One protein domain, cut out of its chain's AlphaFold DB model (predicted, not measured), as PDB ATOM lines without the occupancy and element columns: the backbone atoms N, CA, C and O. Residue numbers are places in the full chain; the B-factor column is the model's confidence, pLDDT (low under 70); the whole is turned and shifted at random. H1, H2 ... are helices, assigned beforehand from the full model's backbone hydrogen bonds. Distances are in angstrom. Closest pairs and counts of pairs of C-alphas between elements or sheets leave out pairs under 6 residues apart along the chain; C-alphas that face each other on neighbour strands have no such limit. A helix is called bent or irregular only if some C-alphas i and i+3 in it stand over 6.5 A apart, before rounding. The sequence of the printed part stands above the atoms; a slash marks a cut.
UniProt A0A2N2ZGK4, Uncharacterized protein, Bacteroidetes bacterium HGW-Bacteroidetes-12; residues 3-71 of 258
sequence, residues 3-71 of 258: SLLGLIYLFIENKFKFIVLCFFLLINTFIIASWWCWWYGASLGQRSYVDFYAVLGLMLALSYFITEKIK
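This is residues 3 to 71 of the 258 residues of an uncharacterized protein of Bacteroidetes bacterium HGW-Bacteroidetes-12 (UniProt A0A2N2ZGK4). Two long helices, H2 and H3, run opposite ways as the long sides of a loose, open frame, with the shorter H1 packed on H3 and turned back into H2 at one end, and a long loop, residues 34 to 46, joining H2 to H3 at the other. H2 and H3 leave a space between them for much of their length, and residues 34 to 39 of the loop stick out free. The printed part has 69 residues with three named helices in the order H1, H2, H3 and no named strand; its class is all helix. The whole is loose, with a radius of gyration of the C-alphas of 14.3 A, and elongated, with spans of 41 by 24 by 19 A.

H1 takes residues 3 to 13 and is 16.8 A long from first to last C-alpha; C-alpha 3 stands at (238.874, 163.513, 170.150). H2 takes residues 15 to 33 and is 26.3 A long, beginning with C-alpha 15 at (226.338, 166.827, 182.510). H3, residues 47 to 67, is the longest helix by residues and is 29.5 A long, ending with C-alpha 67 at (228.664, 165.151, 163.254). H3 has a kink of 53 degrees near residue 54 and is irregular: C-alphas 51 and 54 are 7.0 A apart.

H1 and H2 touch and form a helical hairpin, at a shallow tilt of 30 degrees and opposite ways. Their closest C-alphas are those of Leu 10 and Phe 18, 5.2 A apart, and H2 touches H1 with residues 17 to 22 alone. H1 and H3 touch with 29 pairs of C-alphas within 8 A, the closest being those of Gly 6 and Ser 63 at 4.1 A. These two run the same way at a steep tilt of 50 degrees; the line of H3 is a rough one. H2 and H3 are close but not clearly touching, with 1 pair of C-alphas within 8 A, those of Ile 32 and Ser 48 at 6.9 A. They run opposite ways at a shallow tilt of 26 degrees. In H2 every O i to N i+4 pair is within hydrogen-bond range, against 4 of 7 in H1 and 10 of 17 in H3.

The two C-alphas farthest apart are those of Trp 36 and Lys 71, at 43.7 A. The printed part has no cut. The link from H1 to H2, 1 residue, is tight, and that from H2 to H3, 13 residues, is long; the C-alphas of the latter lie 14 to 23 A from the mean of all C-alphas. The mean pLDDT of the printed part is 83.2, and residues 37 to 42, 67 to 69 and 71 are under 70.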
ATOM      1  N   SER A   3     239.492 164.303 169.077       81.44
ATOM      2  CA  SER A   3     238.874 163.513 170.150       81.44
ATOM      3  C   SER A   3     238.168 164.340 171.234       81.44
ATOM      4  O   SER A   3     237.203 163.862 171.819       81.44
ATOM      5  N   LEU A   4     238.580 165.588 171.494       84.31
ATOM      6  CA  LEU A   4     237.950 166.433 172.518       84.31
ATOM      7  C   LEU A   4     236.542 166.893 172.127       84.31
ATOM      8  O   LEU A   4     235.763 167.245 173.009       84.31
ATOM      9  N   LEU A   5     236.180 166.832 170.840       82.69
ATOM     10  CA  LEU A   5     234.816 167.125 170.394       82.69
ATOM     11  C   LEU A   5     233.793 166.198 171.061       82.69
ATOM     12  O   LEU A   5     232.685 166.643 171.338       82.69
ATOM     13  N   GLY A   6     234.175 164.968 171.430       83.12
ATOM     14  CA  GLY A   6     233.317 164.052 172.190       83.12
ATOM     15  C   GLY A   6     232.837 164.606 173.540       83.12
ATOM     16  O   GLY A   6     231.781 164.200 174.021       83.12
ATOM     17  N   LEU A   7     233.539 165.581 174.135       86.50
ATOM     18  CA  LEU A   7     233.075 166.261 175.351       86.50
ATOM     19  C   LEU A   7     231.814 167.095 175.106       86.50
ATOM     20  O   LEU A   7     230.957 167.169 175.982       86.50
ATOM     21  N   ILE A   8     231.671 167.685 173.917       85.38
ATOM     22  CA  ILE A   8     230.497 168.488 173.556       85.38
ATOM     23  C   ILE A   8     229.250 167.593 173.514       85.38
ATOM     24  O   ILE A   8     228.200 167.994 174.012       85.38
ATOM     25  N   TYR A   9     229.372 166.362 173.000       84.75
ATOM     26  CA  TYR A   9     228.282 165.379 173.021       84.75
ATOM     27  C   TYR A   9     227.831 165.096 174.452       84.75
ATOM     28  O   TYR A   9     226.656 165.234 174.786       84.75
ATOM     29  N   LEU A  10     228.794 164.752 175.313       86.38
ATOM     30  CA  LEU A  10     228.525 164.408 176.703       86.38
ATOM     31  C   LEU A  10     227.934 165.583 177.479       86.38
ATOM     32  O   LEU A  10     227.091 165.364 178.339       86.38
ATOM     33  N   PHE A  11     228.325 166.819 177.167       86.94
ATOM     34  CA  PHE A  11     227.744 168.004 177.790       86.94
ATOM     35  C   PHE A  11     226.246 168.157 177.484       86.94
ATOM     36  O   PHE A  11     225.477 168.536 178.369       86.94
ATOM     37  N   ILE A  12     225.838 167.845 176.250       84.62
ATOM     38  CA  ILE A  12     224.441 167.934 175.801       84.62
ATOM     39  C   ILE A  12     223.611 166.774 176.370       84.62
ATOM     40  O   ILE A  12     222.485 166.988 176.810       84.62
ATOM     41  N   GLU A  13     224.163 165.562 176.379       86.88
ATOM     42  CA  GLU A  13     223.472 164.347 176.832       86.88
ATOM     43  C   GLU A  13     223.408 164.223 178.356       86.88
ATOM     44  O   GLU A  13     222.352 163.972 178.935       86.88
ATOM     45  N   ASN A  14     224.556 164.344 179.029       89.94
ATOM     46  CA  ASN A  14     224.674 164.055 180.450       89.94
ATOM     47  C   ASN A  14     225.811 164.852 181.108       89.94
ATOM     48  O   ASN A  14     226.985 164.462 181.099       89.94
ATOM     49  N   LYS A  15     225.420 165.932 181.792       90.06
ATOM     50  CA  LYS A  15     226.338 166.827 182.510       90.06
ATOM     51  C   LYS A  15     227.200 166.102 183.549       90.06
ATOM     52  O   LYS A  15     228.351 166.483 183.729       90.06
ATOM     53  N   PHE A  16     226.691 165.050 184.197       92.12
ATOM     54  CA  PHE A  16     227.465 164.284 185.176       92.12
ATOM     55  C   PHE A  16     228.617 163.518 184.513       92.12
ATOM     56  O   PHE A  16     229.765 163.670 184.926       92.12
ATOM     57  N   LYS A  17     228.348 162.769 183.430       90.25
ATOM     58  CA  LYS A  17     229.397 162.059 182.667       90.25
ATOM     59  C   LYS A  17     230.449 163.024 182.117       90.25
ATOM     60  O   LYS A  17     231.639 162.724 182.165       90.25
ATOM     61  N   PHE A  18     230.013 164.189 181.636       92.25
ATOM     62  CA  PHE A  18     230.907 165.258 181.198       92.25
ATOM     63  C   PHE A  18     231.830 165.739 182.327       92.25
ATOM     64  O   PHE A  18     233.042 165.778 182.137       92.25
ATOM     65  N   ILE A  19     231.279 166.060 183.505       93.31
ATOM     66  CA  ILE A  19     232.064 166.540 184.653       93.31
ATOM     67  C   ILE A  19     233.092 165.489 185.079       93.31
ATOM     68  O   ILE A  19     234.261 165.828 185.250       93.31
ATOM     69  N   VAL A  20     232.685 164.221 185.195       93.19
ATOM     70  CA  VAL A  20     233.583 163.122 185.584       93.19
ATOM     71  C   VAL A  20     234.736 162.973 184.589       93.19
ATOM     72  O   VAL A  20     235.893 162.891 185.001       93.19
ATOM     73  N   LEU A  21     234.450 162.988 183.283       90.75
ATOM     74  CA  LEU A  21     235.483 162.841 182.257       90.75
ATOM     75  C   LEU A  21     236.416 164.060 182.185       90.75
ATOM     76  O   LEU A  21     237.627 163.897 182.046       90.75
ATOM     77  N   CYS A  22     235.883 165.275 182.328       92.12
ATOM     78  CA  CYS A  22     236.691 166.492 182.417       92.12
ATOM     79  C   CYS A  22     237.611 166.463 183.639       92.12
ATOM     80  O   CYS A  22     238.801 166.747 183.517       92.12
ATOM     81  N   PHE A  23     237.087 166.072 184.800       94.75
ATOM     82  CA  PHE A  23     237.869 165.943 186.026       94.75
ATOM     83  C   PHE A  23     238.976 164.892 185.880       94.75
ATOM     84  O   PHE A  23     240.125 165.164 186.222       94.75
ATOM     85  N   PHE A  24     238.662 163.740 185.277       92.69
ATOM     86  CA  PHE A  24     239.648 162.715 184.940       92.69
ATOM     87  C   PHE A  24     240.764 163.269 184.040       92.69
ATOM     88  O   PHE A  24     241.939 163.113 184.366       92.69
ATOM     89  N   LEU A  25     240.434 163.950 182.938       92.06
ATOM     90  CA  LEU A  25     241.438 164.507 182.023       92.06
ATOM     91  C   LEU A  25     242.306 165.578 182.695       92.06
ATOM     92  O   LEU A  25     243.520 165.593 182.481       92.06
ATOM     93  N   LEU A  26     241.704 166.448 183.509       93.44
ATOM     94  CA  LEU A  26     242.408 167.517 184.216       93.44
ATOM     95  C   LEU A  26     243.366 166.968 185.272       93.44
ATOM     96  O   LEU A  26     244.521 167.381 185.295       93.44
ATOM     97  N   ILE A  27     242.929 166.009 186.095       94.06
ATOM     98  CA  ILE A  27     243.795 165.374 187.095       94.06
ATOM     99  C   ILE A  27     244.946 164.634 186.429       94.06
ATOM    100  O   ILE A  27     246.092 164.823 186.826       94.06
ATOM    101  N   ASN A  28     244.672 163.820 185.405       91.38
ATOM    102  CA  ASN A  28     245.738 163.087 184.724       91.38
ATOM    103  C   ASN A  28     246.734 164.048 184.071       91.38
ATOM    104  O   ASN A  28     247.938 163.879 184.230       91.38
ATOM    105  N   THR A  29     246.244 165.104 183.418       90.75
ATOM    106  CA  THR A  29     247.104 166.150 182.849       90.75
ATOM    107  C   THR A  29     247.926 166.846 183.926       90.75
ATOM    108  O   THR A  29     249.116 167.056 183.727       90.75
ATOM    109  N   PHE A  30     247.332 167.160 185.079       91.25
ATOM    110  CA  PHE A  30     248.038 167.771 186.199       91.25
ATOM    111  C   PHE A  30     249.134 166.856 186.755       91.25
ATOM    112  O   PHE A  30     250.256 167.314 186.937       91.25
ATOM    113  N   ILE A  31     248.847 165.572 186.978       90.44
ATOM    114  CA  ILE A  31     249.827 164.598 187.481       90.44
ATOM    115  C   ILE A  31     250.979 164.438 186.485       90.44
ATOM    116  O   ILE A  31     252.143 164.520 186.875       90.44
ATOM    117  N   ILE A  32     250.662 164.270 185.197       87.88
ATOM    118  CA  ILE A  32     251.660 164.161 184.129       87.88
ATOM    119  C   ILE A  32     252.494 165.453 184.045       87.88
ATOM    120  O   ILE A  32     253.716 165.397 183.938       87.88
ATOM    121  N   ALA A  33     251.874 166.630 184.127       86.12
ATOM    122  CA  ALA A  33     252.584 167.907 184.062       86.12
ATOM    123  C   ALA A  33     253.405 168.221 185.327       86.12
ATOM    124  O   ALA A  33     254.403 168.929 185.235       86.12
ATOM    125  N   SER A  34     253.012 167.694 186.492       86.50
ATOM    126  CA  SER A  34     253.677 167.935 187.786       86.50
ATOM    127  C   SER A  34     254.872 167.013 188.042       86.50
ATOM    128  O   SER A  34     255.527 167.112 189.079       86.50
ATOM    129  N   TRP A  35     255.156 166.091 187.124       78.94
ATOM    130  CA  TRP A  35     256.271 165.163 187.245       78.94
ATOM    131  C   TRP A  35     257.625 165.877 187.079       78.94
ATOM    132  O   TRP A  35     257.795 166.722 186.203       78.94
ATOM    133  N   TRP A  36     258.619 165.493 187.890       72.25
ATOM    134  CA  TRP A  36     259.937 166.156 187.957       72.25
ATOM    135  C   TRP A  36     260.770 166.037 186.666       72.25
ATOM    136  O   TRP A  36     261.598 166.891 186.350       72.25
ATOM    137  N   CYS A  37     260.559 164.956 185.916       67.88
ATOM    138  CA  CYS A  37     261.195 164.714 184.630       67.88
ATOM    139  C   CYS A  37     260.416 165.417 183.512       67.88
ATOM    140  O   CYS A  37     259.538 164.847 182.874       67.88
ATOM    141  N   TRP A  38     260.778 166.672 183.284       62.00
ATOM    142  CA  TRP A  38     260.350 167.490 182.152       62.00
ATOM    143  C   TRP A  38     260.889 166.996 180.798       62.00
ATOM    144  O   TRP A  38     260.335 167.335 179.753       62.00
ATOM    145  N   TRP A  39     261.923 166.145 180.801       58.34
ATOM    146  CA  TRP A  39     262.458 165.489 179.607       58.34
ATOM    147  C   TRP A  39     261.539 164.340 179.169       58.34
ATOM    148  O   TRP A  39     261.890 163.163 179.250       58.34
ATOM    149  N   TYR A  40     260.358 164.666 178.643       61.69
ATOM    150  CA  TYR A  40     259.425 163.696 178.049       61.69
ATOM    151  C   TYR A  40     259.900 163.089 176.716       61.69
ATOM    152  O   TYR A  40     259.136 162.428 176.008       61.69
ATOM    153  N   GLY A  41     261.195 163.235 176.440       55.78
ATOM    154  CA  GLY A  41     261.888 162.735 175.276       55.78
ATOM    155  C   GLY A  41     261.768 163.675 174.088       55.78
ATOM    156  O   GLY A  41     260.723 164.264 173.828       55.78
ATOM    157  N   ALA A  42     262.863 163.731 173.339       67.94
ATOM    158  CA  ALA A  42     262.897 163.985 171.913       67.94
ATOM    159  C   ALA A  42     261.815 163.135 171.212       67.94
ATOM    160  O   ALA A  42     262.029 161.964 170.892       67.94
ATOM    161  N   SER A  43     260.594 163.643 171.093       74.06
ATOM    162  CA  SER A  43     259.508 162.988 170.366       74.06
ATOM    163  C   SER A  43     258.450 163.999 169.961       74.06
ATOM    164  O   SER A  43     258.238 165.005 170.624       74.06
ATOM    165  N   LEU A  44     257.738 163.698 168.876       79.19
ATOM    166  CA  LEU A  44     256.686 164.558 168.317       79.19
ATOM    167  C   LEU A  44     255.413 164.651 169.184       79.19
ATOM    168  O   LEU A  44     254.474 165.362 168.838       79.19
ATOM    169  N   GLY A  45     255.367 163.927 170.301       78.38
ATOM    170  CA  GLY A  45     254.281 163.950 171.272       78.38
ATOM    171  C   GLY A  45     254.757 163.464 172.638       78.38
ATOM    172  O   GLY A  45     255.857 162.930 172.773       78.38
ATOM    173  N   GLN A  46     253.923 163.648 173.657       79.69
ATOM    174  CA  GLN A  46     254.248 163.260 175.025       79.69
ATOM    175  C   GLN A  46     253.923 161.782 175.266       79.69
ATOM    176  O   GLN A  46     252.762 161.374 175.196       79.69
ATOM    177  N   ARG A  47     254.945 160.974 175.574       82.19
ATOM    178  CA  ARG A  47     254.813 159.511 175.730       82.19
ATOM    179  C   ARG A  47     253.848 159.099 176.843       82.19
ATOM    180  O   ARG A  47     253.127 158.126 176.675       82.19
ATOM    181  N   SER A  48     253.762 159.868 177.926       85.56
ATOM    182  CA  SER A  48     252.856 159.591 179.052       85.56
ATOM    183  C   SER A  48     251.374 159.607 178.677       85.56
ATOM    184  O   SER A  48     250.548 159.096 179.422       85.56
ATOM    185  N   TYR A  49     251.017 160.193 177.530       86.31
ATOM    186  CA  TYR A  49     249.636 160.193 177.049       86.31
ATOM    187  C   TYR A  49     249.259 158.944 176.243       86.31
ATOM    188  O   TYR A  49     248.079 158.776 175.941       86.31
ATOM    189  N   VAL A  50     250.217 158.072 175.905       87.25
ATOM    190  CA  VAL A  50     249.965 156.857 175.110       87.25
ATOM    191  C   VAL A  50     248.991 155.918 175.824       87.25
ATOM    192  O   VAL A  50     248.057 155.421 175.196       87.25
ATOM    193  N   ASP A  51     249.113 155.766 177.144       87.56
ATOM    194  CA  ASP A  51     248.212 154.919 177.942       87.56
ATOM    195  C   ASP A  51     246.760 155.431 177.935       87.56
ATOM    196  O   ASP A  51     245.802 154.670 178.075       87.56
ATOM    197  N   PHE A  52     246.572 156.728 177.681       89.94
ATOM    198  CA  PHE A  52     245.261 157.369 177.601       89.94
ATOM    199  C   PHE A  52     244.668 157.349 176.186       89.94
ATOM    200  O   PHE A  52     243.551 157.838 175.982       89.94
ATOM    201  N   TYR A  53     245.358 156.769 175.195       88.81
ATOM    202  CA  TYR A  53     244.852 156.686 173.821       88.81
ATOM    203  C   TYR A  53     243.549 155.894 173.720       88.81
ATOM    204  O   TYR A  53     242.698 156.263 172.913       88.81
ATOM    205  N   ALA A  54     243.331 154.886 174.570       89.31
ATOM    206  CA  ALA A  54     242.056 154.168 174.630       89.31
ATOM    207  C   ALA A  54     240.887 155.103 174.999       89.31
ATOM    208  O   ALA A  54     239.855 155.116 174.324       89.31
ATOM    209  N   VAL A  55     241.072 155.947 176.021       89.31
ATOM    210  CA  VAL A  55     240.065 156.933 176.449       89.31
ATOM    211  C   VAL A  55     239.837 157.976 175.354       89.31
ATOM    212  O   VAL A  55     238.695 158.270 175.005       89.31
ATOM    213  N   LEU A  56     240.910 158.496 174.750       88.75
ATOM    214  CA  LEU A  56     240.813 159.456 173.645       88.75
ATOM    215  C   LEU A  56     240.155 158.851 172.394       88.75
ATOM    216  O   LEU A  56     239.440 159.564 171.689       88.75
ATOM    217  N   GLY A  57     240.361 157.559 172.128       88.62
ATOM    218  CA  GLY A  57     239.700 156.814 171.057       88.62
ATOM    219  C   GLY A  57     238.197 156.676 171.296       88.62
ATOM    220  O   GLY A  57     237.406 156.931 170.389       88.62
ATOM    221  N   LEU A  58     237.782 156.387 172.533       88.00
ATOM    222  CA  LEU A  58     236.366 156.378 172.911       88.00
ATOM    223  C   LEU A  58     235.729 157.765 172.747       88.00
ATOM    224  O   LEU A  58     234.632 157.888 172.206       88.00
ATOM    225  N   MET A  59     236.431 158.828 173.142       87.81
ATOM    226  CA  MET A  59     235.950 160.199 172.938       87.81
ATOM    227  C   MET A  59     235.853 160.572 171.452       87.81
ATOM    228  O   MET A  59     234.927 161.279 171.051       87.81
ATOM    229  N   LEU A  60     236.770 160.072 170.622       85.38
ATOM    230  CA  LEU A  60     236.685 160.225 169.172       85.38
ATOM    231  C   LEU A  60     235.444 159.513 168.613       85.38
ATOM    232  O   LEU A  60     234.727 160.110 167.816       85.38
ATOM    233  N   ALA A  61     235.126 158.302 169.077       86.38
ATOM    234  CA  ALA A  61     233.892 157.616 168.685       86.38
ATOM    235  C   ALA A  61     232.638 158.417 169.086       86.38
ATOM    236  O   ALA A  61     231.726 158.581 168.280       86.38
ATOM    237  N   LEU A  62     232.621 159.008 170.286       85.75
ATOM    238  CA  LEU A  62     231.521 159.876 170.724       85.75
ATOM    239  C   LEU A  62     231.366 161.131 169.856       85.75
ATOM    240  O   LEU A  62     230.250 161.607 169.657       85.75
ATOM    241  N   SER A  63     232.466 161.660 169.312       81.69
ATOM    242  CA  SER A  63     232.417 162.832 168.432       81.69
ATOM    243  C   SER A  63     231.640 162.584 167.130       81.69
ATOM    244  O   SER A  63     231.048 163.521 166.594       81.69
ATOM    245  N   TYR A  64     231.549 161.326 166.677       81.81
ATOM    246  CA  TYR A  64     230.764 160.936 165.502       81.81
ATOM    247  C   TYR A  64     229.251 161.143 165.698       81.81
ATOM    248  O   TYR A  64     228.542 161.560 164.784       81.81
ATOM    249  N   PHE A  65     228.731 160.965 166.913       80.25
ATOM    250  CA  PHE A  65     227.307 161.218 167.183       80.25
ATOM    251  C   PHE A  65     226.936 162.711 167.135       80.25
ATOM    252  O   PHE A  65     225.761 163.069 167.084       80.25
ATOM    253  N   ILE A  66     227.931 163.605 167.119       75.12
ATOM    254  CA  ILE A  66     227.730 165.053 166.982       75.12
ATOM    255  C   ILE A  66     227.799 165.491 165.521       75.12
ATOM    256  O   ILE A  66     227.265 166.547 165.177       75.12
ATOM    257  N   THR A  67     228.446 164.719 164.642       68.19
ATOM    258  CA  THR A  67     228.664 165.151 163.254       68.19
ATOM    259  C   THR A  67     227.365 165.379 162.476       68.19
ATOM    260  O   THR A  67     227.345 166.230 161.593       68.19
ATOM    261  N   GLU A  68     226.250 164.754 162.857       66.69
ATOM    262  CA  GLU A  68     224.932 165.052 162.270       66.69
ATOM    263  C   GLU A  68     224.346 166.401 162.727       66.69
ATOM    264  O   GLU A  68     223.543 167.012 162.026       66.69
ATOM    265  N   LYS A  69     224.764 166.902 163.895       67.06
ATOM    266  CA  LYS A  69     224.258 168.146 164.500       67.06
ATOM    267  C   LYS A  69     225.136 169.366 164.196       67.06
ATOM    268  O   LYS A  69     224.690 170.501 164.367       67.06
ATOM    269  N   ILE A  70     226.377 169.162 163.749       71.00
ATOM    270  CA  ILE A  70     227.324 170.234 163.410       71.00
ATOM    271  C   ILE A  70     227.289 170.499 161.902       71.00
ATOM    272  O   ILE A  70     227.705 169.661 161.109       71.00
ATOM    273  N   LYS A  71     226.897 171.719 161.508       69.38
ATOM    274  CA  LYS A  71     226.779 172.164 160.098       69.38
ATOM    275  C   LYS A  71     228.065 172.035 159.257       69.38
ATOM    276  O   LYS A  71     228.006 172.109 158.036       69.38
TER     277      LYS A  71